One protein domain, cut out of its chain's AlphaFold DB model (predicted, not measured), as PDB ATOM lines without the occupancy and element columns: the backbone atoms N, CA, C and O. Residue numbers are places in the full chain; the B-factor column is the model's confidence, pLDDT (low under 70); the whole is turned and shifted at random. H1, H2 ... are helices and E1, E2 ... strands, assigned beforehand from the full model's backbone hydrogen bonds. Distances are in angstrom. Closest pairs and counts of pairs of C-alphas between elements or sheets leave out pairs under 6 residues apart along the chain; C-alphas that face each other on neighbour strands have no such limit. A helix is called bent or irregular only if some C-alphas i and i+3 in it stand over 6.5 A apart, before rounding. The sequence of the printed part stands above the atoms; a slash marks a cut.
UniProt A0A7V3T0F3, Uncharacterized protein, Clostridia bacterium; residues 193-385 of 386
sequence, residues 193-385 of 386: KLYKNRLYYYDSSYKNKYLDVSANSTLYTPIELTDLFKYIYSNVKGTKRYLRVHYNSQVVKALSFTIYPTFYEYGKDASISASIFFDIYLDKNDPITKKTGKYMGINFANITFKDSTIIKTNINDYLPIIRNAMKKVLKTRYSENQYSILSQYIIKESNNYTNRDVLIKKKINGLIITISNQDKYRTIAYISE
ATOM      1  N   LYS A 193     129.963 133.385 103.759       74.62
ATOM      2  CA  LYS A 193     130.058 134.306 102.615       74.62
ATOM      3  C   LYS A 193     128.804 135.160 102.516       74.62
ATOM      4  O   LYS A 193     127.721 134.660 102.808       74.62
ATOM      5  N   LEU A 194     128.925 136.414 102.085       76.56
ATOM      6  CA  LEU A 194     127.780 137.152 101.564       76.56
ATOM      7  C   LEU A 194     127.753 137.008 100.047       76.56
ATOM      8  O   LEU A 194     128.779 136.997  99.373       76.56
ATOM      9  N   TYR A 195     126.560 136.838  99.505       71.25
ATOM     10  CA  TYR A 195     126.359 136.809  98.066       71.25
ATOM     11  C   TYR A 195     124.971 137.349  97.760       71.25
ATOM     12  O   TYR A 195     123.981 136.858  98.303       71.25
ATOM     13  N   LYS A 196     124.905 138.384  96.912       74.94
ATOM     14  CA  LYS A 196     123.655 139.073  96.545       74.94
ATOM     15  C   LYS A 196     122.828 139.511  97.771       74.94
ATOM     16  O   LYS A 196     121.627 139.270  97.818       74.94
ATOM     17  N   ASN A 197     123.471 140.141  98.762       79.62
ATOM     18  CA  ASN A 197     122.849 140.596 100.022       79.62
ATOM     19  C   ASN A 197     122.223 139.475 100.870       79.62
ATOM     20  O   ASN A 197     121.198 139.675 101.524       79.62
ATOM     21  N   ARG A 198     122.816 138.282 100.835       81.44
ATOM     22  CA  ARG A 198     122.404 137.138 101.654       81.44
ATOM     23  C   ARG A 198     123.612 136.590 102.379       81.44
ATOM     24  O   ARG A 198     124.683 136.514 101.779       81.44
ATOM     25  N   LEU A 199     123.428 136.195 103.633       85.56
ATOM     26  CA  LEU A 199     124.462 135.571 104.447       85.56
ATOM     27  C   LEU A 199     124.375 134.054 104.319       85.56
ATOM     28  O   LEU A 199     123.342 133.456 104.615       85.56
ATOM     29  N   TYR A 200     125.484 133.440 103.933       81.12
ATOM     30  CA  TYR A 200     125.640 131.998 103.874       81.12
ATOM     31  C   TYR A 200     126.623 131.529 104.937       81.12
ATOM     32  O   TYR A 200     127.667 132.151 105.120       81.12
ATOM     33  N   TYR A 201     126.318 130.405 105.576       82.25
ATOM     34  CA  TYR A 201     127.153 129.731 106.562       82.25
ATOM     35  C   TYR A 201     127.511 128.329 106.070       82.25
ATOM     36  O   TYR A 201     126.641 127.573 105.656       82.25
ATOM     37  N   TYR A 202     128.787 127.979 106.098       71.50
ATOM     38  CA  TYR A 202     129.262 126.632 105.828       71.50
ATOM     39  C   TYR A 202     129.092 125.787 107.082       71.50
ATOM     40  O   TYR A 202     129.734 126.041 108.103       71.50
ATOM     41  N   ASP A 203     128.257 124.763 106.984       69.06
ATOM     42  CA  ASP A 203     128.076 123.802 108.059       69.06
ATOM     43  C   ASP A 203     128.724 122.477 107.657       69.06
ATOM     44  O   ASP A 203     128.253 121.777 106.753       69.06
ATOM     45  N   SER A 204     129.818 122.121 108.336       62.25
ATOM     46  CA  SER A 204     130.516 120.847 108.126       62.25
ATOM     47  C   SER A 204     129.611 119.640 108.384       62.25
ATOM     48  O   SER A 204     129.829 118.575 107.814       62.25
ATOM     49  N   SER A 205     128.562 119.806 109.194       64.50
ATOM     50  CA  SER A 205     127.585 118.757 109.500       64.50
ATOM     51  C   SER A 205     126.628 118.498 108.328       64.50
ATOM     52  O   SER A 205     126.078 117.405 108.212       64.50
ATOM     53  N   TYR A 206     126.452 119.459 107.409       53.62
ATOM     54  CA  TYR A 206     125.550 119.353 106.254       53.62
ATOM     55  C   TYR A 206     126.313 119.154 104.942       53.62
ATOM     56  O   TYR A 206     126.196 119.941 103.999       53.62
ATOM     57  N   LYS A 207     127.065 118.051 104.848       57.25
ATOM     58  CA  LYS A 207     127.726 117.611 103.602       57.25
ATOM     59  C   LYS A 207     128.613 118.693 102.963       57.25
ATOM     60  O   LYS A 207     128.662 118.777 101.737       57.25
ATOM     61  N   ASN A 208     129.285 119.521 103.767       54.03
ATOM     62  CA  ASN A 208     130.178 120.576 103.275       54.03
ATOM     63  C   ASN A 208     129.479 121.586 102.342       54.03
ATOM     64  O   ASN A 208     130.032 122.002 101.324       54.03
ATOM     65  N   LYS A 209     128.234 121.964 102.659       65.62
ATOM     66  CA  LYS A 209     127.468 122.950 101.886       65.62
ATOM     67  C   LYS A 209     127.339 124.273 102.630       65.62
ATOM     68  O   LYS A 209     127.234 124.325 103.853       65.62
ATOM     69  N   TYR A 210     127.273 125.345 101.849       71.75
ATOM     70  CA  TYR A 210     126.842 126.648 102.334       71.75
ATOM     71  C   TYR A 210     125.319 126.668 102.475       71.75
ATOM     72  O   TYR A 210     124.592 126.498 101.496       71.75
ATOM     73  N   LEU A 211     124.855 126.897 103.695       79.12
ATOM     74  CA  LEU A 211     123.468 127.136 104.049       79.12
ATOM     75  C   LEU A 211     123.175 128.626 103.953       79.12
ATOM     76  O   LEU A 211     123.909 129.445 104.497       79.12
ATOM     77  N   ASP A 212     122.084 128.978 103.292       83.56
ATOM     78  CA  ASP A 212     121.579 130.344 103.276       83.56
ATOM     79  C   ASP A 212     120.909 130.661 104.621       83.56
ATOM     80  O   ASP A 212     119.781 130.246 104.894       83.56
ATOM     81  N   VAL A 213     121.618 131.379 105.492       86.25
ATOM     82  CA  VAL A 213     121.114 131.782 106.813       86.25
ATOM     83  C   VAL A 213     119.915 132.711 106.646       86.25
ATOM     84  O   VAL A 213     118.933 132.612 107.381       86.25
ATOM     85  N   SER A 214     119.969 133.590 105.644       84.50
ATOM     86  CA  SER A 214     118.908 134.553 105.367       84.50
ATOM     87  C   SER A 214     117.612 133.893 104.896       84.50
ATOM     88  O   SER A 214     116.540 134.388 105.231       84.50
ATOM     89  N   ALA A 215     117.680 132.770 104.173       84.75
ATOM     90  CA  ALA A 215     116.498 131.991 103.787       84.75
ATOM     91  C   ALA A 215     115.768 131.372 104.988       84.75
ATOM     92  O   ALA A 215     114.561 131.161 104.932       84.75
ATOM     93  N   ASN A 216     116.495 131.092 106.069       83.00
ATOM     94  CA  ASN A 216     115.951 130.454 107.264       83.00
ATOM     95  C   ASN A 216     115.458 131.459 108.317       83.00
ATOM     96  O   ASN A 216     115.001 131.063 109.390       83.00
ATOM     97  N   SER A 217     115.549 132.754 108.016       86.56
ATOM     98  CA  SER A 217     115.085 133.824 108.885       86.56
ATOM     99  C   SER A 217     113.661 134.241 108.545       86.56
ATOM    100  O   SER A 217     113.348 134.614 107.419       86.56
ATOM    101  N   THR A 218     112.802 134.232 109.561       86.44
ATOM    102  CA  THR A 218     111.425 134.749 109.497       86.44
ATOM    103  C   THR A 218     111.273 136.100 110.206       86.44
ATOM    104  O   THR A 218     110.220 136.725 110.101       86.44
ATOM    105  N   LEU A 219     112.312 136.556 110.919       83.56
ATOM    106  CA  LEU A 219     112.329 137.817 111.676       83.56
ATOM    107  C   LEU A 219     113.107 138.948 110.996       83.56
ATOM    108  O   LEU A 219     112.807 140.127 111.202       83.56
ATOM    109  N   TYR A 220     114.140 138.598 110.237       86.50
ATOM    110  CA  TYR A 220     115.031 139.546 109.579       86.50
ATOM    111  C   TYR A 220     115.041 139.307 108.081       86.50
ATOM    112  O   TYR A 220     115.120 138.165 107.624       86.50
ATOM    113  N   THR A 221     115.015 140.401 107.330       89.25
ATOM    114  CA  THR A 221     115.271 140.376 105.892       89.25
ATOM    115  C   THR A 221     116.731 139.984 105.613       89.25
ATOM    116  O   THR A 221     117.604 140.190 106.464       89.25
ATOM    117  N   PRO A 222     117.046 139.465 104.410       85.50
ATOM    118  CA  PRO A 222     118.429 139.177 104.031       85.50
ATOM    119  C   PRO A 222     119.367 140.385 104.157       85.50
ATOM    120  O   PRO A 222     120.501 140.239 104.614       85.50
ATOM    121  N   ILE A 223     118.871 141.582 103.828       86.50
ATOM    122  CA  ILE A 223     119.619 142.839 103.939       86.50
ATOM    123  C   ILE A 223     119.902 143.168 105.409       86.50
ATOM    124  O   ILE A 223     121.052 143.419 105.746       86.50
ATOM    125  N   GLU A 224     118.906 143.083 106.299       87.69
ATOM    126  CA  GLU A 224     119.104 143.333 107.739       87.69
ATOM    127  C   GLU A 224     120.184 142.410 108.339       87.69
ATOM    128  O   GLU A 224     121.031 142.872 109.104       87.69
ATOM    129  N   LEU A 225     120.193 141.122 107.969       87.44
ATOM    130  CA  LEU A 225     121.214 140.171 108.435       87.44
ATOM    131  C   LEU A 225     122.595 140.461 107.848       87.44
ATOM    132  O   LEU A 225     123.592 140.405 108.566       87.44
ATOM    133  N   THR A 226     122.652 140.778 106.556       85.38
ATOM    134  CA  THR A 226     123.889 141.126 105.849       85.38
ATOM    135  C   THR A 226     124.511 142.388 106.447       85.38
ATOM    136  O   THR A 226     125.704 142.398 106.737       85.38
ATOM    137  N   ASP A 227     123.715 143.426 106.702       85.44
ATOM    138  CA  ASP A 227     124.173 144.687 107.290       85.44
ATOM    139  C   ASP A 227     124.676 144.509 108.720       85.44
ATOM    140  O   ASP A 227     125.704 145.072 109.101       85.44
ATOM    141  N   LEU A 228     123.968 143.709 109.519       85.75
ATOM    142  CA  LEU A 228     124.384 143.387 110.877       85.75
ATOM    143  C   LEU A 228     125.696 142.605 110.895       85.75
ATOM    144  O   LEU A 228     126.617 142.946 111.637       85.75
ATOM    145  N   PHE A 229     125.798 141.602 110.026       86.31
ATOM    146  CA  PHE A 229     127.015 140.836 109.835       86.31
ATOM    147  C   PHE A 229     128.187 141.758 109.426       86.31
ATOM    148  O   PHE A 229     129.233 141.751 110.080       86.31
ATOM    149  N   LYS A 230     128.002 142.606 108.397       83.88
ATOM    150  CA  LYS A 230     129.015 143.557 107.902       83.88
ATOM    151  C   LYS A 230     129.493 144.487 109.007       83.88
ATOM    152  O   LYS A 230     130.692 144.722 109.136       83.88
ATOM    153  N   TYR A 231     128.555 144.976 109.813       84.88
ATOM    154  CA  TYR A 231     128.831 145.851 110.938       84.88
ATOM    155  C   TYR A 231     129.679 145.165 112.019       84.88
ATOM    156  O   TYR A 231     130.704 145.707 112.438       84.88
ATOM    157  N   ILE A 232     129.285 143.972 112.479       83.38
ATOM    158  CA  ILE A 232     130.052 143.239 113.499       83.38
ATOM    159  C   ILE A 232     131.457 142.952 112.967       83.38
ATOM    160  O   ILE A 232     132.446 143.235 113.644       83.38
ATOM    161  N   TYR A 233     131.553 142.477 111.726       81.50
ATOM    162  CA  TYR A 233     132.832 142.201 111.093       81.50
ATOM    163  C   TYR A 233     133.720 143.444 110.988       81.50
ATOM    164  O   TYR A 233     134.884 143.369 111.363       81.50
ATOM    165  N   SER A 234     133.209 144.598 110.546       81.06
ATOM    166  CA  SER A 234     134.024 145.813 110.402       81.06
ATOM    167  C   SER A 234     134.585 146.329 111.728       81.06
ATOM    168  O   SER A 234     135.632 146.964 111.729       81.06
ATOM    169  N   ASN A 235     133.910 146.053 112.848       78.62
ATOM    170  CA  ASN A 235     134.377 146.428 114.187       78.62
ATOM    171  C   ASN A 235     135.406 145.448 114.769       78.62
ATOM    172  O   ASN A 235     136.112 145.787 115.716       78.62
ATOM    173  N   VAL A 236     135.485 144.233 114.225       75.38
ATOM    174  CA  VAL A 236     136.490 143.234 114.613       75.38
ATOM    175  C   VAL A 236     137.679 143.247 113.649       75.38
ATOM    176  O   VAL A 236     138.817 143.035 114.070       75.38
ATOM    177  N   LYS A 237     137.449 143.531 112.364       73.81
ATOM    178  CA  LYS A 237     138.479 143.589 111.324       73.81
ATOM    179  C   LYS A 237     139.548 144.622 111.683       73.81
ATOM    180  O   LYS A 237     139.238 145.740 112.078       73.81
ATOM    181  N   GLY A 238     140.813 144.246 111.514       65.75
ATOM    182  CA  GLY A 238     141.955 145.108 111.832       65.75
ATOM    183  C   GLY A 238     142.262 145.204 113.330       65.75
ATOM    184  O   GLY A 238     143.265 145.801 113.708       65.75
ATOM    185  N   THR A 239     141.449 144.583 114.188       70.88
ATOM    186  CA  THR A 239     141.800 144.369 115.595       70.88
ATOM    187  C   THR A 239     142.573 143.053 115.749       70.88
ATOM    188  O   THR A 239     142.588 142.216 114.849       70.88
ATOM    189  N   LYS A 240     143.203 142.830 116.910       67.62
ATOM    190  CA  LYS A 240     143.831 141.536 117.251       67.62
ATOM    191  C   LYS A 240     142.811 140.444 117.631       67.62
ATOM    192  O   LYS A 240     143.215 139.334 117.973       67.62
ATOM    193  N   ARG A 241     141.512 140.763 117.589       73.19
ATOM    194  CA  ARG A 241     140.409 139.880 117.978       73.19
ATOM    195  C   ARG A 241     139.984 138.989 116.815       73.19
ATOM    196  O   ARG A 241     140.121 139.352 115.650       73.19
ATOM    197  N   TYR A 242     139.419 137.836 117.142       72.06
ATOM    198  CA  TYR A 242     138.932 136.861 116.172       72.06
ATOM    199  C   TYR A 242     137.405 136.766 116.222       72.06
ATOM    200  O   TYR A 242     136.837 136.539 117.286       72.06
ATOM    201  N   LEU A 243     136.742 136.921 115.072       77.06
ATOM    202  CA  LEU A 243     135.299 136.724 114.932       77.06
ATOM    203  C   LEU A 243     135.015 135.320 114.396       77.06
ATOM    204  O   LEU A 243     135.399 134.985 113.277       77.06
ATOM    205  N   ARG A 244     134.261 134.531 115.152       76.62
ATOM    206  CA  ARG A 244     133.622 133.305 114.681       76.62
ATOM    207  C   ARG A 244     132.148 133.583 114.449       76.62
ATOM    208  O   ARG A 244     131.496 134.199 115.284       76.62
ATOM    209  N   VAL A 245     131.616 133.089 113.343       79.44
ATOM    210  CA  VAL A 245     130.174 133.072 113.102       79.44
ATOM    211  C   VAL A 245     129.731 131.624 113.044       79.44
ATOM    212  O   VAL A 245     130.413 130.789 112.453       79.44
ATOM    213  N   HIS A 246     128.626 131.320 113.707       81.88
ATOM    214  CA  HIS A 246     128.033 129.996 113.740       81.88
ATOM    215  C   HIS A 246     126.529 130.124 113.532       81.88
ATOM    216  O   HIS A 246     125.898 131.014 114.092       81.88
ATOM    217  N   TYR A 247     125.955 129.243 112.722       81.75
ATOM    218  CA  TYR A 247     124.514 129.158 112.559       81.75
ATOM    219  C   TYR A 247     124.027 127.827 113.127       81.75
ATOM    220  O   TYR A 247     124.359 126.764 112.604       81.75
ATOM    221  N   ASN A 248     123.235 127.891 114.196       77.81
ATOM    222  CA  ASN A 248     122.622 126.711 114.789       77.81
ATOM    223  C   ASN A 248     121.273 126.454 114.111       77.81
ATOM    224  O   ASN A 248     120.252 127.031 114.491       77.81
ATOM    225  N   SER A 249     121.283 125.587 113.099       70.12
ATOM    226  CA  SER A 249     120.094 125.230 112.318       70.12
ATOM    227  C   SER A 249     119.115 124.305 113.051       70.12
ATOM    228  O   SER A 249     117.938 124.287 112.698       70.12
ATOM    229  N   GLN A 250     119.571 123.548 114.059       63.78
ATOM    230  CA  GLN A 250     118.808 122.425 114.622       63.78
ATOM    231  C   GLN A 250     118.059 122.732 115.920       63.78
ATOM    232  O   GLN A 250     116.994 122.164 116.135       63.78
ATOM    233  N   VAL A 251     118.584 123.605 116.785       59.19
ATOM    234  CA  VAL A 251     118.027 123.773 118.142       59.19
ATOM    235  C   VAL A 251     117.313 125.108 118.308       59.19
ATOM    236  O   VAL A 251     116.230 125.158 118.878       59.19
ATOM    237  N   VAL A 252     117.903 126.192 117.799       57.91
ATOM    238  CA  VAL A 252     117.440 127.552 118.131       57.91
ATOM    239  C   VAL A 252     117.221 128.439 116.904       57.91
ATOM    240  O   VAL A 252     116.782 129.579 117.040       57.91
ATOM    241  N   LYS A 253     117.553 127.941 115.698       76.94
ATOM    242  CA  LYS A 253     117.620 128.734 114.455       76.94
ATOM    243  C   LYS A 253     118.256 130.098 114.725       76.94
ATOM    244  O   LYS A 253     117.695 131.139 114.392       76.94
ATOM    245  N   ALA A 254     119.406 130.076 115.391       82.75
ATOM    246  CA  ALA A 254     120.095 131.271 115.847       82.75
ATOM    247  C   ALA A 254     121.378 131.481 115.049       82.75
ATOM    248  O   ALA A 254     122.105 130.530 114.744       82.75
ATOM    249  N   LEU A 255     121.644 132.737 114.712       85.56
ATOM    250  CA  LEU A 255     122.918 133.193 114.188       85.56
ATOM    251  C   LEU A 255     123.753 133.733 115.348       85.56
ATOM    252  O   LEU A 255     123.421 134.763 115.933       85.56
ATOM    253  N   SER A 256     124.834 133.031 115.653       85.25
ATOM    254  CA  SER A 256     125.757 133.344 116.734       85.25
ATOM    255  C   SER A 256     127.008 134.029 116.189       85.25
ATOM    256  O   SER A 256     127.676 133.506 115.294       85.25
ATOM    257  N   PHE A 257     127.370 135.174 116.760       84.25
ATOM    258  CA  PHE A 257     128.645 135.849 116.526       84.25
ATOM    259  C   PHE A 257     129.483 135.772 117.795       84.25
ATOM    260  O   PHE A 257     129.110 136.344 118.815       84.25
ATOM    261  N   THR A 258     130.620 135.092 117.747       80.31
ATOM    262  CA  THR A 258     131.546 134.985 118.875       80.31
ATOM    263  C   THR A 258     132.803 135.791 118.605       80.31
ATOM    264  O   THR A 258     133.487 135.549 117.614       80.31
ATOM    265  N   ILE A 259     133.133 136.724 119.494       78.38
ATOM    266  CA  ILE A 259     134.367 137.506 119.424       78.38
ATOM    267  C   ILE A 259     135.320 137.015 120.510       78.38
ATOM    268  O   ILE A 259     135.020 137.113 121.700       78.38
ATOM    269  N   TYR A 260     136.469 136.508 120.076       72.12
ATOM    270  CA  TYR A 260     137.572 136.054 120.916       72.12
ATOM    271  C   TYR A 260     138.678 137.116 120.959       72.12
ATOM    272  O   TYR A 260     138.894 137.808 119.959       72.12
ATOM    273  N   PRO A 261     139.425 137.248 122.067       63.25
ATOM    274  CA  PRO A 261     140.462 138.273 122.192       63.25
ATOM    275  C   PRO A 261     141.694 138.018 121.317       63.25
ATOM    276  O   PRO A 261     142.335 138.971 120.884       63.25
ATOM    277  N   THR A 262     142.013 136.752 121.046       61.81
ATOM    278  CA  THR A 262     143.101 136.313 120.170       61.81
ATOM    279  C   THR A 262     142.660 135.081 119.383       61.81
ATOM    280  O   THR A 262     141.721 134.377 119.760       61.81
ATOM    281  N   PHE A 263     143.335 134.823 118.265       47.31
ATOM    282  CA  PHE A 263     143.212 133.567 117.532       47.31
ATOM    283  C   PHE A 263     143.922 132.479 118.349       47.31
ATOM    284  O   PHE A 263     145.144 132.373 118.273       47.31
ATOM    285  N   TYR A 264     143.196 131.726 119.181       50.75
ATOM    286  CA  TYR A 264     143.755 130.514 119.776       50.75
ATOM    287  C   TYR A 264     142.815 129.317 119.724       50.75
ATOM    288  O   TYR A 264     141.590 129.414 119.813       50.75
ATOM    289  N   GLU A 265     143.502 128.206 119.496       43.91
ATOM    290  CA  GLU A 265     143.110 126.901 119.006       43.91
ATOM    291  C   GLU A 265     142.148 126.194 119.955       43.91
ATOM    292  O   GLU A 265     142.443 125.963 121.120       43.91
ATOM    293  N   TYR A 266     140.998 125.779 119.434       36.97
ATOM    294  CA  TYR A 266     140.141 124.804 120.097       36.97
ATOM    295  C   TYR A 266     140.872 123.446 120.059       36.97
ATOM    296  O   TYR A 266     140.664 122.643 119.156       36.97
ATOM    297  N   GLY A 267     141.823 123.240 120.973       40.19
ATOM    298  CA  GLY A 267     142.783 122.141 120.910       40.19
ATOM    299  C   GLY A 267     143.514 121.942 122.236       40.19
ATOM    300  O   GLY A 267     144.471 122.638 122.543       40.19
ATOM    301  N   LYS A 268     143.007 120.982 123.009       40.62
ATOM    302  CA  LYS A 268     143.530 120.342 124.231       40.62
ATOM    303  C   LYS A 268     143.976 121.166 125.448       40.62
ATOM    304  O   LYS A 268     143.699 120.664 126.522       40.62
ATOM    305  N   ASP A 269     144.496 122.389 125.358       43.09
ATOM    306  CA  ASP A 269     144.926 123.146 126.562       43.09
ATOM    307  C   ASP A 269     144.746 124.678 126.451       43.09
ATOM    308  O   ASP A 269     145.307 125.455 127.225       43.09
ATOM    309  N   ALA A 270     143.955 125.155 125.482       43.72
ATOM    310  CA  ALA A 270     143.843 126.584 125.197       43.72
ATOM    311  C   ALA A 270     142.768 127.313 126.021       43.72
ATOM    312  O   ALA A 270     141.557 127.104 125.905       43.72
ATOM    313  N   SER A 271     143.283 128.242 126.810       50.91
ATOM    314  CA  SER A 271     142.646 129.099 127.798       50.91
ATOM    315  C   SER A 271     142.008 130.357 127.181       50.91
ATOM    316  O   SER A 271     142.712 131.242 126.697       50.91
ATOM    317  N   ILE A 272     140.674 130.476 127.204       50.59
ATOM    318  CA  ILE A 272     139.942 131.622 126.629       50.59
ATOM    319  C   ILE A 272     139.705 132.723 127.678       50.59
ATOM    320  O   ILE A 272     138.830 132.602 128.529       50.59
ATOM    321  N   SER A 273     140.443 133.831 127.583       53.91
ATOM    322  CA  SER A 273     140.169 135.079 128.317       53.91
ATOM    323  C   SER A 273     138.963 135.795 127.666       53.91
ATOM    324  O   SER A 273     138.897 135.866 126.447       53.91
ATOM    325  N   ALA A 274     137.967 136.247 128.432       61.50
ATOM    326  CA  ALA A 274     136.816 137.085 128.023       61.50
ATOM    327  C   ALA A 274     136.312 136.990 126.550       61.50
ATOM    328  O   ALA A 274     136.723 137.777 125.690       61.50
ATOM    329  N   SER A 275     135.363 136.086 126.263       67.12
ATOM    330  CA  SER A 275     134.637 136.049 124.974       67.12
ATOM    331  C   SER A 275     133.239 136.641 125.078       67.12
ATOM    332  O   SER A 275     132.565 136.471 126.095       67.12
ATOM    333  N   ILE A 276     132.787 137.271 123.992       74.00
ATOM    334  CA  ILE A 276     131.398 137.717 123.845       74.00
ATOM    335  C   ILE A 276     130.718 136.929 122.746       74.00
ATOM    336  O   ILE A 276     131.262 136.793 121.651       74.00
ATOM    337  N   PHE A 277     129.512 136.460 123.040       80.06
ATOM    338  CA  PHE A 277     128.637 135.795 122.093       80.06
ATOM    339  C   PHE A 277     127.398 136.654 121.896       80.06
ATOM    340  O   PHE A 277     126.765 137.068 122.866       80.06
ATOM    341  N   PHE A 278     127.059 136.907 120.642       81.38
ATOM    342  CA  PHE A 278     125.809 137.524 120.241       81.38
ATOM    343  C   PHE A 278     124.955 136.466 119.564       81.38
ATOM    344  O   PHE A 278     125.284 136.053 118.455       81.38
ATOM    345  N   ASP A 279     123.875 136.050 120.207       81.81
ATOM    346  CA  ASP A 279     122.917 135.109 119.643       81.81
ATOM    347  C   ASP A 279     121.708 135.869 119.112       81.81
ATOM    348  O   ASP A 279     121.002 136.559 119.852       81.81
ATOM    349  N   ILE A 280     121.474 135.741 117.809       81.94
ATOM    350  CA  ILE A 280     120.378 136.401 117.107       81.94
ATOM    351  C   ILE A 280     119.411 135.344 116.622       81.94
ATOM    352  O   ILE A 280     119.738 134.529 115.762       81.94
ATOM    353  N   TYR A 281     118.207 135.374 117.166       82.06
ATOM    354  CA  TYR A 281     117.196 134.360 116.917       82.06
ATOM    355  C   TYR A 281     116.476 134.694 115.621       82.06
ATOM    356  O   TYR A 281     116.105 135.845 115.402       82.06
ATOM    357  N   LEU A 282     116.319 133.716 114.732       83.06
ATOM    358  CA  LEU A 282     115.815 133.963 113.380       83.06
ATOM    359  C   LEU A 282     114.366 133.493 113.180       83.06
ATOM    360  O   LEU A 282     113.741 133.856 112.180       83.06
ATOM    361  N   ASP A 283     113.815 132.703 114.104       83.62
ATOM    362  CA  ASP A 283     112.483 132.105 113.979       83.62
ATOM    363  C   ASP A 283     111.441 132.806 114.858       83.62
ATOM    364  O   ASP A 283     111.471 132.691 116.077       83.62
ATOM    365  N   LYS A 284     110.455 133.462 114.237       81.19
ATOM    366  CA  LYS A 284     109.312 134.091 114.911       81.19
ATOM    367  C   LYS A 284     108.475 133.102 115.721       81.19
ATOM    368  O   LYS A 284     107.702 133.527 116.573       81.19
ATOM    369  N   ASN A 285     108.571 131.807 115.414       80.19
ATOM    370  CA  ASN A 285     107.792 130.766 116.068       80.19
ATOM    371  C   ASN A 285     108.479 130.151 117.291       80.19
ATOM    372  O   ASN A 285     107.821 129.400 118.017       80.19
ATOM    373  N   ASP A 286     109.756 130.453 117.517       78.69
ATOM    374  CA  ASP A 286     110.469 130.038 118.718       78.69
ATOM    375  C   ASP A 286     109.719 130.538 119.978       78.69
ATOM    376  O   ASP A 286     109.257 131.683 119.987       78.69
ATOM    377  N   PRO A 287     109.536 129.718 121.035       73.56
ATOM    378  CA  PRO A 287     108.731 130.095 122.201       73.56
ATOM    379  C   PRO A 287     109.181 131.387 122.888       73.56
ATOM    380  O   PRO A 287     108.341 132.153 123.368       73.56
ATOM    381  N   ILE A 288     110.493 131.644 122.928       66.25
ATOM    382  CA  ILE A 288     111.041 132.870 123.509       66.25
ATOM    383  C   ILE A 288     110.689 134.034 122.588       66.25
ATOM    384  O   ILE A 288     110.093 135.014 123.034       66.25
ATOM    385  N   THR A 289     110.964 133.895 121.297       70.69
ATOM    386  CA  THR A 289     110.682 134.904 120.272       70.69
ATOM    387  C   THR A 289     109.192 135.263 120.191       70.69
ATOM    388  O   THR A 289     108.842 136.439 120.191       70.69
ATOM    389  N   LYS A 290     108.277 134.285 120.237       72.44
ATOM    390  CA  LYS A 290     106.818 134.525 120.277       72.44
ATOM    391  C   LYS A 290     106.398 135.408 121.451       72.44
ATOM    392  O   LYS A 290     105.475 136.204 121.324       72.44
ATOM    393  N   LYS A 291     107.062 135.245 122.595       65.31
ATOM    394  CA  LYS A 291     106.785 135.998 123.822       65.31
ATOM    395  C   LYS A 291     107.437 137.386 123.829       65.31
ATOM    396  O   LYS A 291     107.043 138.217 124.637       65.31
ATOM    397  N   THR A 292     108.456 137.605 123.000       60.84
ATOM    398  CA  THR A 292     109.407 138.717 123.172       60.84
ATOM    399  C   THR A 292     109.767 139.488 121.895       60.84
ATOM    400  O   THR A 292     110.605 140.390 121.921       60.84
ATOM    401  N   GLY A 293     109.160 139.146 120.757       73.44
ATOM    402  CA  GLY A 293     109.448 139.773 119.471       73.44
ATOM    403  C   GLY A 293     110.878 139.503 118.996       73.44
ATOM    404  O   GLY A 293     111.379 138.387 119.102       73.44
ATOM    405  N   LYS A 294     111.548 140.526 118.444       74.19
ATOM    406  CA  LYS A 294     112.975 140.417 118.114       74.19
ATOM    407  C   LYS A 294     113.788 140.352 119.400       74.19
ATOM    408  O   LYS A 294     113.666 141.207 120.275       74.19
ATOM    409  N   TYR A 295     114.647 139.348 119.467       71.44
ATOM    410  CA  TYR A 295     115.380 139.012 120.669       71.44
ATOM    411  C   TYR A 295     116.875 138.817 120.368       71.44
ATOM    412  O   TYR A 295     117.249 138.278 119.320       71.44
ATOM    413  N   MET A 296     117.725 139.289 121.286       77.19
ATOM    414  CA  MET A 296     119.183 139.160 121.232       77.19
ATOM    415  C   MET A 296     119.708 138.636 122.566       77.19
ATOM    416  O   MET A 296     119.475 139.245 123.616       77.19
ATOM    417  N   GLY A 297     120.439 137.526 122.502       74.31
ATOM    418  CA  GLY A 297     121.226 137.009 123.612       74.31
ATOM    419  C   GLY A 297     122.633 137.574 123.562       74.31
ATOM    420  O   GLY A 297     123.275 137.552 122.514       74.31
ATOM    421  N   ILE A 298     123.115 138.092 124.686       75.81
ATOM    422  CA  ILE A 298     124.514 138.485 124.843       75.81
ATOM    423  C   ILE A 298     125.104 137.648 125.965       75.81
ATOM    424  O   ILE A 298     124.743 137.828 127.125       75.81
ATOM    425  N   ASN A 299     125.988 136.719 125.615       73.81
ATOM    426  CA  ASN A 299     126.689 135.881 126.577       73.81
ATOM    427  C   ASN A 299     128.104 136.421 126.787       73.81
ATOM    428  O   ASN A 299     128.819 136.694 125.822       73.81
ATOM    429  N   PHE A 300     128.503 136.544 128.045       70.25
ATOM    430  CA  PHE A 300     129.863 136.859 128.449       70.25
ATOM    431  C   PHE A 300     130.455 135.631 129.111       70.25
ATOM    432  O   PHE A 300     130.001 135.224 130.180       70.25
ATOM    433  N   ALA A 301     131.495 135.076 128.491       65.25
ATOM    434  CA  ALA A 301     132.305 134.048 129.120       65.25
ATOM    435  C   ALA A 301     133.593 134.680 129.658       65.25
ATOM    436  O   ALA A 301     134.518 134.930 128.881       65.25
ATOM    437  N   ASN A 302     133.663 134.926 130.969       61.25
ATOM    438  CA  ASN A 302     134.925 135.230 131.647       61.25
ATOM    439  C   ASN A 302     135.454 133.943 132.268       61.25
ATOM    440  O   ASN A 302     134.946 133.473 133.283       61.25
ATOM    441  N   ILE A 303     136.495 133.376 131.666       54.22
ATOM    442  CA  ILE A 303     137.229 132.266 132.267       54.22
ATOM    443  C   ILE A 303     138.505 132.852 132.870       54.22
ATOM    444  O   ILE A 303     139.400 133.305 132.156       54.22
ATOM    445  N   THR A 304     138.565 132.900 134.200       49.38
ATOM    446  CA  THR A 304     139.760 133.330 134.939       49.38
ATOM    447  C   THR A 304     140.683 132.129 135.130       49.38
ATOM    448  O   THR A 304     140.273 131.126 135.716       49.38
ATOM    449  N   PHE A 305     141.922 132.227 134.642       50.75
ATOM    450  CA  PHE A 305     142.930 131.166 134.757       50.75
ATOM    451  C   PHE A 305     143.858 131.378 135.953       50.75
ATOM    452  O   PHE A 305     144.023 132.493 136.447       50.75
ATOM    453  N   LYS A 306     144.471 130.276 136.398       45.47
ATOM    454  CA  LYS A 306     145.460 130.235 137.485       45.47
ATOM    455  C   LYS A 306     146.822 130.814 137.071       45.47
ATOM    456  O   LYS A 306     147.591 131.182 137.950       45.47
ATOM    457  N   ASP A 307     147.089 130.911 135.764       48.19
ATOM    458  CA  ASP A 307     148.358 131.385 135.206       48.19
ATOM    459  C   ASP A 307     148.187 132.768 134.551       48.19
ATOM    460  O   ASP A 307     147.344 132.973 133.675       48.19
ATOM    461  N   SER A 308     148.928 133.755 135.049       46.25
ATOM    462  CA  SER A 308     148.617 135.192 134.965       46.25
ATOM    463  C   SER A 308     149.176 135.916 133.732       46.25
ATOM    464  O   SER A 308     149.075 137.140 133.642       46.25
ATOM    465  N   THR A 309     149.743 135.189 132.769       49.28
ATOM    466  CA  THR A 309     150.462 135.762 131.615       49.28
ATOM    467  C   THR A 309     149.578 136.043 130.394       49.28
ATOM    468  O   THR A 309     150.022 136.684 129.441       49.28
ATOM    469  N   ILE A 310     148.312 135.613 130.409       51.56
ATOM    470  CA  ILE A 310     147.369 135.843 129.308       51.56
ATOM    471  C   ILE A 310     146.830 137.276 129.377       51.56
ATOM    472  O   ILE A 310     146.368 137.734 130.423       51.56
ATOM    473  N   ILE A 311     146.850 137.971 128.234       50.84
ATOM    474  CA  ILE A 311     146.323 139.330 128.062       50.84
ATOM    475  C   ILE A 311     144.901 139.403 128.643       50.84
ATOM    476  O   ILE A 311     143.951 138.820 128.108       50.84
ATOM    477  N   LYS A 312     144.748 140.133 129.751       56.16
ATOM    478  CA  LYS A 312     143.436 140.483 130.297       56.16
ATOM    479  C   LYS A 312     142.781 141.436 129.309       56.16
ATOM    480  O   LYS A 312     143.220 142.571 129.151       56.16
ATOM    481  N   THR A 313     141.758 140.961 128.611       60.12
ATOM    482  CA  THR A 313     140.978 141.834 127.731       60.12
ATOM    483  C   THR A 313     140.028 142.631 128.606       60.12
ATOM    484  O   THR A 313     139.287 142.050 129.399       60.12
ATOM    485  N   ASN A 314     140.067 143.958 128.502       72.38
ATOM    486  CA  ASN A 314     139.134 144.797 129.235       72.38
ATOM    487  C   ASN A 314     137.747 144.610 128.615       72.38
ATOM    488  O   ASN A 314     137.534 144.935 127.450       72.38
ATOM    489  N   ILE A 315     136.799 144.077 129.385       69.88
ATOM    490  CA  ILE A 315     135.426 143.844 128.917       69.88
ATOM    491  C   ILE A 315     134.767 145.131 128.390       69.88
ATOM    492  O   ILE A 315     133.942 145.079 127.479       69.88
ATOM    493  N   ASN A 316     135.188 146.298 128.893       79.44
ATOM    494  CA  ASN A 316     134.708 147.595 128.424       79.44
ATOM    495  C   ASN A 316     135.092 147.890 126.969       79.44
ATOM    496  O   ASN A 316     134.391 148.656 126.311       79.44
ATOM    497  N   ASP A 317     136.127 147.243 126.424       79.12
ATOM    498  CA  ASP A 317     136.502 147.398 125.016       79.12
ATOM    499  C   ASP A 317     135.403 146.903 124.065       79.12
ATOM    500  O   ASP A 317     135.377 147.262 122.886       79.12
ATOM    501  N   TYR A 318     134.483 146.076 124.565       79.25
ATOM    502  CA  TYR A 318     133.359 145.571 123.795       79.25
ATOM    503  C   TYR A 318     132.110 146.461 123.868       79.25
ATOM    504  O   TYR A 318     131.170 146.220 123.106       79.25
ATOM    505  N   LEU A 319     132.086 147.498 124.721       82.00
ATOM    506  CA  LEU A 319     130.948 148.424 124.848       82.00
ATOM    507  C   LEU A 319     130.472 148.961 123.491       82.00
ATOM    508  O   LEU A 319     129.275 148.845 123.212       82.00
ATOM    509  N   PRO A 320     131.350 149.491 122.611       83.69
ATOM    510  CA  PRO A 320     130.903 150.032 121.330       83.69
ATOM    511  C   PRO A 320     130.288 148.959 120.426       83.69
ATOM    512  O   PRO A 320     129.311 149.222 119.724       83.69
ATOM    513  N   ILE A 321     130.826 147.734 120.472       82.88
ATOM    514  CA  ILE A 321     130.352 146.606 119.666       82.88
ATOM    515  C   ILE A 321     128.957 146.181 120.135       82.88
ATOM    516  O   ILE A 321     128.040 146.124 119.317       82.88
ATOM    517  N   ILE A 322     128.781 145.964 121.444       82.06
ATOM    518  CA  ILE A 322     127.497 145.593 122.060       82.06
ATOM    519  C   ILE A 322     126.437 146.651 121.762       82.06
ATOM    520  O   ILE A 322     125.379 146.336 121.218       82.06
ATOM    521  N   ARG A 323     126.738 147.915 122.082       83.94
ATOM    522  CA  ARG A 323     125.810 149.043 121.946       83.94
ATOM    523  C   ARG A 323     125.262 149.154 120.526       83.94
ATOM    524  O   ARG A 323     124.058 149.287 120.315       83.94
ATOM    525  N   ASN A 324     126.144 149.070 119.541       82.19
ATOM    526  CA  ASN A 324     125.761 149.263 118.152       82.19
ATOM    527  C   ASN A 324     125.137 148.001 117.528       82.19
ATOM    528  O   ASN A 324     124.250 148.128 116.684       82.19
ATOM    529  N   ALA A 325     125.530 146.796 117.963       82.69
ATOM    530  CA  ALA A 325     124.843 145.563 117.576       82.69
ATOM    531  C   ALA A 325     123.389 145.572 118.084       82.69
ATOM    532  O   ALA A 325     122.468 145.324 117.303       82.69
ATOM    533  N   MET A 326     123.166 145.994 119.337       81.56
ATOM    534  CA  MET A 326     121.824 146.223 119.883       81.56
ATOM    535  C   MET A 326     121.033 147.230 119.043       81.56
ATOM    536  O   MET A 326     119.891 146.957 118.690       81.56
ATOM    537  N   LYS A 327     121.642 148.358 118.657       82.81
ATOM    538  CA  LYS A 327     121.001 149.383 117.811       82.81
ATOM    539  C   LYS A 327     120.533 148.852 116.458       82.81
ATOM    540  O   LYS A 327     119.500 149.282 115.948       82.81
ATOM    541  N   LYS A 328     121.283 147.923 115.864       82.44
ATOM    542  CA  LYS A 328     120.910 147.278 114.597       82.44
ATOM    543  C   LYS A 328     119.800 146.244 114.778       82.44
ATOM    544  O   LYS A 328     118.887 146.208 113.959       82.44
ATOM    545  N   VAL A 329     119.847 145.455 115.851       79.94
ATOM    546  CA  VAL A 329     118.847 144.413 116.135       79.94
ATOM    547  C   VAL A 329     117.504 145.007 116.576       79.94
ATOM    548  O   VAL A 329     116.462 144.645 116.031       79.94
ATOM    549  N   LEU A 330     117.537 145.961 117.507       76.12
ATOM    550  CA  LEU A 330     116.364 146.585 118.138       76.12
ATOM    551  C   LEU A 330     115.895 147.866 117.412       76.12
ATOM    552  O   LEU A 330     114.950 148.527 117.844       76.12
ATOM    553  N   LYS A 331     116.538 148.213 116.284       72.12
ATOM    554  CA  LYS A 331     116.271 149.402 115.446       72.12
ATOM    555  C   LYS A 331     116.418 150.738 116.204       72.12
ATOM    556  O   LYS A 331     116.823 150.801 117.357       72.12
ATOM    557  N   THR A 332     116.125 151.872 115.570       59.84
ATOM    558  CA  THR A 332     116.288 153.224 116.157       59.84
ATOM    559  C   THR A 332     115.215 153.603 117.187       59.84
ATOM    560  O   THR A 332     115.000 154.785 117.438       59.84
ATOM    561  N   ARG A 333     114.522 152.630 117.789       65.62
ATOM    562  CA  ARG A 333     113.451 152.884 118.769       65.62
ATOM    563  C   ARG A 333     113.956 153.447 120.097       65.62
ATOM    564  O   ARG A 333     113.170 154.015 120.846       65.62
ATOM    565  N   TYR A 334     115.251 153.304 120.368       73.31
ATOM    566  CA  TYR A 334     115.895 153.795 121.580       73.31
ATOM    567  C   TYR A 334     116.938 154.864 121.250       73.31
ATOM    568  O   TYR A 334     117.601 154.816 120.209       73.31
ATOM    569  N   SER A 335     117.092 155.833 122.150       79.88
ATOM    570  CA  SER A 335     118.108 156.875 122.041       79.88
ATOM    571  C   SER A 335     119.513 156.311 122.273       79.88
ATOM    572  O   SER A 335     119.701 155.279 122.919       79.88
ATOM    573  N   GLU A 336     120.535 157.013 121.780       80.50
ATOM    574  CA  GLU A 336     121.939 156.617 121.967       80.50
ATOM    575  C   GLU A 336     122.300 156.465 123.457       80.50
ATOM    576  O   GLU A 336     122.999 155.530 123.849       80.50
ATOM    577  N   ASN A 337     121.744 157.337 124.305       81.00
ATOM    578  CA  ASN A 337     121.918 157.270 125.752       81.00
ATOM    579  C   ASN A 337     121.317 155.983 126.343       81.00
ATOM    580  O   ASN A 337     121.943 155.328 127.173       81.00
ATOM    581  N   GLN A 338     120.133 155.569 125.878       79.19
ATOM    582  CA  GLN A 338     119.506 154.326 126.330       79.19
ATOM    583  C   GLN A 338     120.362 153.110 125.968       79.19
ATOM    584  O   GLN A 338     120.619 152.276 126.832       79.19
ATOM    585  N   TYR A 339     120.881 153.034 124.741       80.56
ATOM    586  CA  TYR A 339     121.803 151.965 124.349       80.56
ATOM    587  C   TYR A 339     123.090 151.957 125.183       80.56
ATOM    588  O   TYR A 339     123.565 150.888 125.575       80.56
ATOM    589  N   SER A 340     123.632 153.133 125.504       82.62
ATOM    590  CA  SER A 340     124.800 153.259 126.380       82.62
ATOM    591  C   SER A 340     124.518 152.715 127.783       82.62
ATOM    592  O   SER A 340     125.244 151.837 128.246       82.62
ATOM    593  N   ILE A 341     123.422 153.146 128.418       81.12
ATOM    594  CA  ILE A 341     123.000 152.669 129.745       81.12
ATOM    595  C   ILE A 341     122.809 151.149 129.751       81.12
ATOM    596  O   ILE A 341     123.253 150.473 130.677       81.12
ATOM    597  N   LEU A 342     122.175 150.595 128.713       78.75
ATOM    598  CA  LEU A 342     121.929 149.157 128.599       78.75
ATOM    599  C   LEU A 342     123.232 148.366 128.481       78.75
ATOM    600  O   LEU A 342     123.434 147.409 129.223       78.75
ATOM    601  N   SER A 343     124.127 148.783 127.582       81.38
ATOM    602  CA  SER A 343     125.425 148.127 127.380       81.38
ATOM    603  C   SER A 343     126.293 148.157 128.647       81.38
ATOM    604  O   SER A 343     126.851 147.130 129.032       81.38
ATOM    605  N   GLN A 344     126.321 149.289 129.360       83.44
ATOM    606  CA  GLN A 344     127.002 149.423 130.651       83.44
ATOM    607  C   GLN A 344     126.377 148.547 131.736       83.44
ATOM    608  O   GLN A 344     127.105 147.900 132.484       83.44
ATOM    609  N   TYR A 345     125.043 148.502 131.819       80.56
ATOM    610  CA  TYR A 345     124.336 147.638 132.762       80.56
ATOM    611  C   TYR A 345     124.676 146.166 132.520       80.56
ATOM    612  O   TYR A 345     125.073 145.471 133.446       80.56
ATOM    613  N   ILE A 346     124.613 145.718 131.266       76.94
ATOM    614  CA  ILE A 346     124.942 144.345 130.878       76.94
ATOM    615  C   ILE A 346     126.375 143.983 131.286       76.94
ATOM    616  O   ILE A 346     126.583 142.935 131.891       76.94
ATOM    617  N   ILE A 347     127.358 144.846 131.008       77.25
ATOM    618  CA  ILE A 347     128.756 144.594 131.385       77.25
ATOM    619  C   ILE A 347     128.947 144.606 132.901       77.25
ATOM    620  O   ILE A 347     129.637 143.739 133.436       77.25
ATOM    621  N   LYS A 348     128.340 145.570 133.603       81.00
ATOM    622  CA  LYS A 348     128.428 145.674 135.064       81.00
ATOM    623  C   LYS A 348     127.906 144.405 135.732       81.00
ATOM    624  O   LYS A 348     128.598 143.840 136.571       81.00
ATOM    625  N   GLU A 349     126.714 143.963 135.349       74.88
ATOM    626  CA  GLU A 349     126.104 142.755 135.907       74.88
ATOM    627  C   GLU A 349     126.873 141.499 135.496       74.88
ATOM    628  O   GLU A 349     127.046 140.602 136.313       74.88
ATOM    629  N   SER A 350     127.430 141.471 134.279       68.56
ATOM    630  CA  SER A 350     128.316 140.383 133.858       68.56
ATOM    631  C   SER A 350     129.572 140.301 134.717       68.56
ATOM    632  O   SER A 350     130.034 139.206 134.959       68.56
ATOM    633  N   ASN A 351     130.110 141.405 135.244       69.12
ATOM    634  CA  ASN A 351     131.276 141.360 136.137       69.12
ATOM    635  C   ASN A 351     130.953 140.901 137.574       69.12
ATOM    636  O   ASN A 351     131.864 140.518 138.309       69.12
ATOM    637  N   ASN A 352     129.683 140.916 137.988       67.25
ATOM    638  CA  ASN A 352     129.250 140.571 139.345       67.25
ATOM    639  C   ASN A 352     128.913 139.069 139.475       67.25
ATOM    640  O   ASN A 352     127.794 138.688 139.814       67.25
ATOM    641  N   TYR A 353     129.906 138.206 139.236       60.50
ATOM    642  CA  TYR A 353     129.797 136.732 139.199       60.50
ATOM    643  C   TYR A 353     129.440 136.034 140.525       60.50
ATOM    644  O   TYR A 353     129.440 134.804 140.597       60.50
ATOM    645  N   THR A 354     129.201 136.773 141.607       56.88
ATOM    646  CA  THR A 354     129.234 136.205 142.961       56.88
ATOM    647  C   THR A 354     128.019 135.356 143.326       56.88
ATOM    648  O   THR A 354     128.142 134.541 144.234       56.88
ATOM    649  N   ASN A 355     126.897 135.445 142.599       55.38
ATOM    650  CA  ASN A 355     125.712 134.626 142.870       55.38
ATOM    651  C   ASN A 355     125.257 133.833 141.635       55.38
ATOM    652  O   ASN A 355     124.863 134.402 140.610       55.38
ATOM    653  N   ARG A 356     125.289 132.500 141.759       53.97
ATOM    654  CA  ARG A 356     124.620 131.575 140.832       53.97
ATOM    655  C   ARG A 356     123.102 131.729 140.984       53.97
ATOM    656  O   ARG A 356     122.628 132.111 142.050       53.97
ATOM    657  N   ASP A 357     122.367 131.481 139.908       56.66
ATOM    658  CA  ASP A 357     120.896 131.391 139.891       56.66
ATOM    659  C   ASP A 357     120.103 132.699 140.079       56.66
ATOM    660  O   ASP A 357     118.873 132.674 140.149       56.66
ATOM    661  N   VAL A 358     120.752 133.870 140.082       57.50
ATOM    662  CA  VAL A 358     120.015 135.143 140.119       57.50
ATOM    663  C   VAL A 358     119.521 135.496 138.721       57.50
ATOM    664  O   VAL A 358     120.281 135.940 137.860       57.50
ATOM    665  N   LEU A 359     118.215 135.326 138.513       63.91
ATOM    666  CA  LEU A 359     117.518 135.845 137.345       63.91
ATOM    667  C   LEU A 359     117.144 137.310 137.599       63.91
ATOM    668  O   LEU A 359     116.115 137.611 138.204       63.91
ATOM    669  N   ILE A 360     117.987 138.243 137.153       72.69
ATOM    670  CA  ILE A 360     117.686 139.671 137.283       72.69
ATOM    671  C   ILE A 360     116.824 140.081 136.100       72.69
ATOM    672  O   ILE A 360     117.304 140.212 134.974       72.69
ATOM    673  N   LYS A 361     115.536 140.309 136.356       78.19
ATOM    674  CA  LYS A 361     114.627 140.878 135.365       78.19
ATOM    675  C   LYS A 361     114.465 142.369 135.612       78.19
ATOM    676  O   LYS A 361     113.880 142.778 136.612       78.19
ATOM    677  N   LYS A 362     114.934 143.190 134.677       79.06
ATOM    678  CA  LYS A 362     114.822 144.647 134.756       79.06
ATOM    679  C   LYS A 362     114.091 145.190 133.540       79.06
ATOM    680  O   LYS A 362     114.439 144.887 132.401       79.06
ATOM    681  N   LYS A 363     113.072 146.012 133.791       78.12
ATOM    682  CA  LYS A 363     112.396 146.771 132.741       78.12
ATOM    683  C   LYS A 363     113.070 148.133 132.618       78.12
ATOM    684  O   LYS A 363     113.074 148.895 133.579       78.12
ATOM    685  N   ILE A 364     113.617 148.444 131.449       72.75
ATOM    686  CA  ILE A 364     114.216 149.752 131.162       72.75
ATOM    687  C   ILE A 364     113.546 150.297 129.906       72.75
ATOM    688  O   ILE A 364     113.734 149.756 128.822       72.75
ATOM    689  N   ASN A 365     112.730 151.346 130.054       71.81
ATOM    690  CA  ASN A 365     112.094 152.062 128.938       71.81
ATOM    691  C   ASN A 365     111.370 151.155 127.923       71.81
ATOM    692  O   ASN A 365     111.470 151.344 126.718       71.81
ATOM    693  N   GLY A 366     110.655 150.141 128.415       69.88
ATOM    694  CA  GLY A 366     109.906 149.204 127.570       69.88
ATOM    695  C   GLY A 366     110.676 147.947 127.164       69.88
ATOM    696  O   GLY A 366     110.024 146.960 126.850       69.88
ATOM    697  N   LEU A 367     112.008 147.921 127.278       71.25
ATOM    698  CA  LEU A 367     112.790 146.691 127.125       71.25
ATOM    699  C   LEU A 367     112.713 145.843 128.384       71.25
ATOM    700  O   LEU A 367     112.760 146.366 129.504       71.25
ATOM    701  N   ILE A 368     112.647 144.531 128.192       73.44
ATOM    702  CA  ILE A 368     112.861 143.559 129.258       73.44
ATOM    703  C   ILE A 368     114.268 143.002 129.084       73.44
ATOM    704  O   ILE A 368     114.569 142.345 128.086       73.44
ATOM    705  N   ILE A 369     115.109 143.260 130.082       75.56
ATOM    706  CA  ILE A 369     116.418 142.633 130.217       75.56
ATOM    707  C   ILE A 369     116.269 141.531 131.249       75.56
ATOM    708  O   ILE A 369     115.856 141.797 132.379       75.56
ATOM    709  N   THR A 370     116.586 140.306 130.861       75.75
ATOM    710  CA  THR A 370     116.685 139.180 131.785       75.75
ATOM    711  C   THR A 370     118.135 138.744 131.821       75.75
ATOM    712  O   THR A 370     118.667 138.316 130.807       75.75
ATOM    713  N   ILE A 371     118.798 138.893 132.957       75.25
ATOM    714  CA  ILE A 371     120.173 138.435 133.139       75.25
ATOM    715  C   ILE A 371     120.116 137.115 133.884       75.25
ATOM    716  O   ILE A 371     119.465 137.025 134.921       75.25
ATOM    717  N   SER A 372     120.770 136.102 133.331       73.75
ATOM    718  CA  SER A 372     120.887 134.776 133.922       73.75
ATOM    719  C   SER A 372     122.362 134.420 134.030       73.75
ATOM    720  O   SER A 372     123.054 134.338 133.014       73.75
ATOM    721  N   ASN A 373     122.832 134.153 135.244       68.12
ATOM    722  CA  ASN A 373     124.131 133.518 135.456       68.12
ATOM    723  C   ASN A 373     123.943 132.009 135.290       68.12
ATOM    724  O   ASN A 373     123.301 131.384 136.128       68.12
ATOM    725  N   GLN A 374     124.428 131.440 134.184       64.81
ATOM    726  CA  GLN A 374     124.284 129.999 133.938       64.81
ATOM    727  C   GLN A 374     125.304 129.178 134.718       64.81
ATOM    728  O   GLN A 374     125.005 128.079 135.172       64.81
ATOM    729  N   ASP A 375     126.511 129.712 134.886       65.75
ATOM    730  CA  ASP A 375     127.550 129.113 135.711       65.75
ATOM    731  C   ASP A 375     128.502 130.204 136.234       65.75
ATOM    732  O   ASP A 375     128.326 131.392 135.966       65.75
ATOM    733  N   LYS A 376     129.528 129.803 136.995       60.59
ATOM    734  CA  LYS A 376     130.541 130.719 137.561       60.59
ATOM    735  C   LYS A 376     131.364 131.492 136.514       60.59
ATOM    736  O   LYS A 376     132.174 132.327 136.898       60.59
ATOM    737  N   TYR A 377     131.206 131.186 135.231       60.28
ATOM    738  CA  TYR A 377     131.972 131.747 134.123       60.28
ATOM    739  C   TYR A 377     131.096 132.390 133.046       60.28
ATOM    740  O   TYR A 377     131.649 133.014 132.141       60.28
ATOM    741  N   ARG A 378     129.765 132.236 133.105       64.19
ATOM    742  CA  ARG A 378     128.844 132.632 132.034       64.19
ATOM    743  C   ARG A 378     127.663 133.442 132.545       64.19
ATOM    744  O   ARG A 378     126.809 132.931 133.273       64.19
ATOM    745  N   THR A 379     127.564 134.666 132.040       66.44
ATOM    746  CA  THR A 379     126.395 135.534 132.210       66.44
ATOM    747  C   THR A 379     125.725 135.737 130.864       66.44
ATOM    748  O   THR A 379     126.376 136.133 129.901       66.44
ATOM    749  N   ILE A 380     124.418 135.488 130.794       70.38
ATOM    750  CA  ILE A 380     123.619 135.696 129.587       70.38
ATOM    751  C   ILE A 380     122.618 136.814 129.845       70.38
ATOM    752  O   ILE A 380     121.735 136.685 130.694       70.38
ATOM    753  N   ALA A 381     122.739 137.899 129.089       73.56
ATOM    754  CA  ALA A 381     121.758 138.966 129.035       73.56
ATOM    755  C   ALA A 381     120.799 138.723 127.867       73.56
ATOM    756  O   ALA A 381     121.182 138.735 126.700       73.56
ATOM    757  N   TYR A 382     119.534 138.524 128.208       73.81
ATOM    758  CA  TYR A 382     118.417 138.396 127.294       73.81
ATOM    759  C   TYR A 382     117.750 139.761 127.125       73.81
ATOM    760  O   TYR A 382     117.208 140.287 128.093       73.81
ATOM    761  N   ILE A 383     117.758 140.318 125.911       74.94
ATOM    762  CA  ILE A 383     117.157 141.621 125.605       74.94
ATOM    763  C   ILE A 383     115.995 141.436 124.634       74.94
ATOM    764  O   ILE A 383     116.170 140.871 123.557       74.94
ATOM    765  N   SER A 384     114.821 141.937 125.015       69.62
ATOM    766  CA  SER A 384     113.577 141.767 124.259       69.62
ATOM    767  C   SER A 384     112.731 143.028 124.161       69.62
ATOM    768  O   SER A 384     112.684 143.820 125.110       69.62
ATOM    769  N   GLU A 385     112.026 143.162 123.032       68.19
ATOM    770  CA  GLU A 385     110.901 144.084 122.870       68.19
ATOM    771  C   GLU A 385     109.675 143.513 123.612       68.19
ATOM    772  O   GLU A 385     109.494 142.299 123.701       68.19
TER     773      GLU A 385
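What this domain is: This is residues 193 to 385 of the 386 residues of an uncharacterized protein of Clostridia bacterium (UniProt A0A7V3T0F3). A twisted wall of seven antiparallel strands has three helices, H1, H3 and H4, in a row over one face, and the short helix H2 over the other face at one end of E7 and E10. A small sheet of three strands, E1, E2 and E3, sits by the E4 edge of the wall, and H1 reaches over it too, while residues 265 to 270 of the link from E5 to E6 stick out. The printed part has 193 residues with four named helices and ten named strands, in the order E1 E2 E3 H1 E4 E5 E6 H2 E7 H3 H4 E8 E9 E10, and its class is mixed, helices and strands. The large sheet runs E4 E5 E6 E7 E10 E9 E8. The whole is compact, with a radius of gyration of the C-alphas of 16.6 A and spans of 45 by 42 by 30 A.

How they stand to each other: Begin at residue 193, where E1 (193 to 195), E2 (198 to 203) and E3 (209 to 212) form a meander, each strand the antiparallel neighbour of the one before; look for N 200 and O 193 at 2.8 A, and N 211 and O 201 at 2.7 A. Next comes H1 (222 to 236), on this small sheet at a height of 10.5 A; its closest C-alphas to E2 are Pro 222 and Arg 198, 5.1 A apart. The second meander is E4 (242 to 248), E5 (254 to 260) and E6 (275 to 281), with N 244 and O 258 at 2.8 A, and N 257 and O 278 at 2.8 A. H1 is also on the large sheet, over E4 and E5 at a height of 10.2 A, and runs along the strands. The closest C-alphas of E2 and E4 are those of Tyr 201 and Tyr 247, 6.6 A apart. H2 (287 to 292) only just lies over E7 (295 to 301), with 3 of its C-alphas falling on it, on the opposite face from H1. E6 and E7 are antiparallel neighbours, with N 279 and O 297 at 2.8 A. H3 (315 to 329) lies over E6 and E7, at a height of 9.7 A on the same face as H1; it is irregular, with C-alphas 317 and 320 7.2 A apart. H3 touches H1 at a shallow tilt of 15 degrees, opposite ways, and their closest C-alphas are Lys 328 and Leu 228, 6.4 A apart. H4 (336 to 351) touches H3 at a steep tilt of 48 degrees, closest at the C-alphas of Tyr 339 and Arg 323, 5.5 A apart. E8 (359 to 364), E9 (367 to 375) and E10 (378 to 384) are the third meander, with N 362 and O 369 at 2.8 A, and N 382 and O 370 at 2.7 A. E10 is also the antiparallel neighbour of E7, with N 381 and O 298 at 2.8 A, and H4 lies over E10 at a height of 9.2 A. In H1, H2 and H4 every O i to N i+4 pair is within hydrogen-bond range, and in H3 8 of 11 are.

Where its parts are: Find C-alpha 193 at (130.058, 134.306, 102.615), where E1 begins. H1 starts at C-alpha 222, (118.429, 139.177, 104.031), and spans 21.3 A; H3 spans 20.9 A and H4 22.8 A. E9 is the longest strand, 24.5 A from C-alpha 367 to C-alpha 375. E10 ends at C-alpha 384, (113.577, 141.767, 124.259).

The domain as a whole: The two C-alphas farthest apart, those of Lys 196 and Lys 306, are 47.2 A apart. The printed part has no cut. The long links are E5 to E6 and E7 to H3. The mean pLDDT of the printed part is 71.9, and 66 residues are under 70, among them 261 to 275 and 301 to 313.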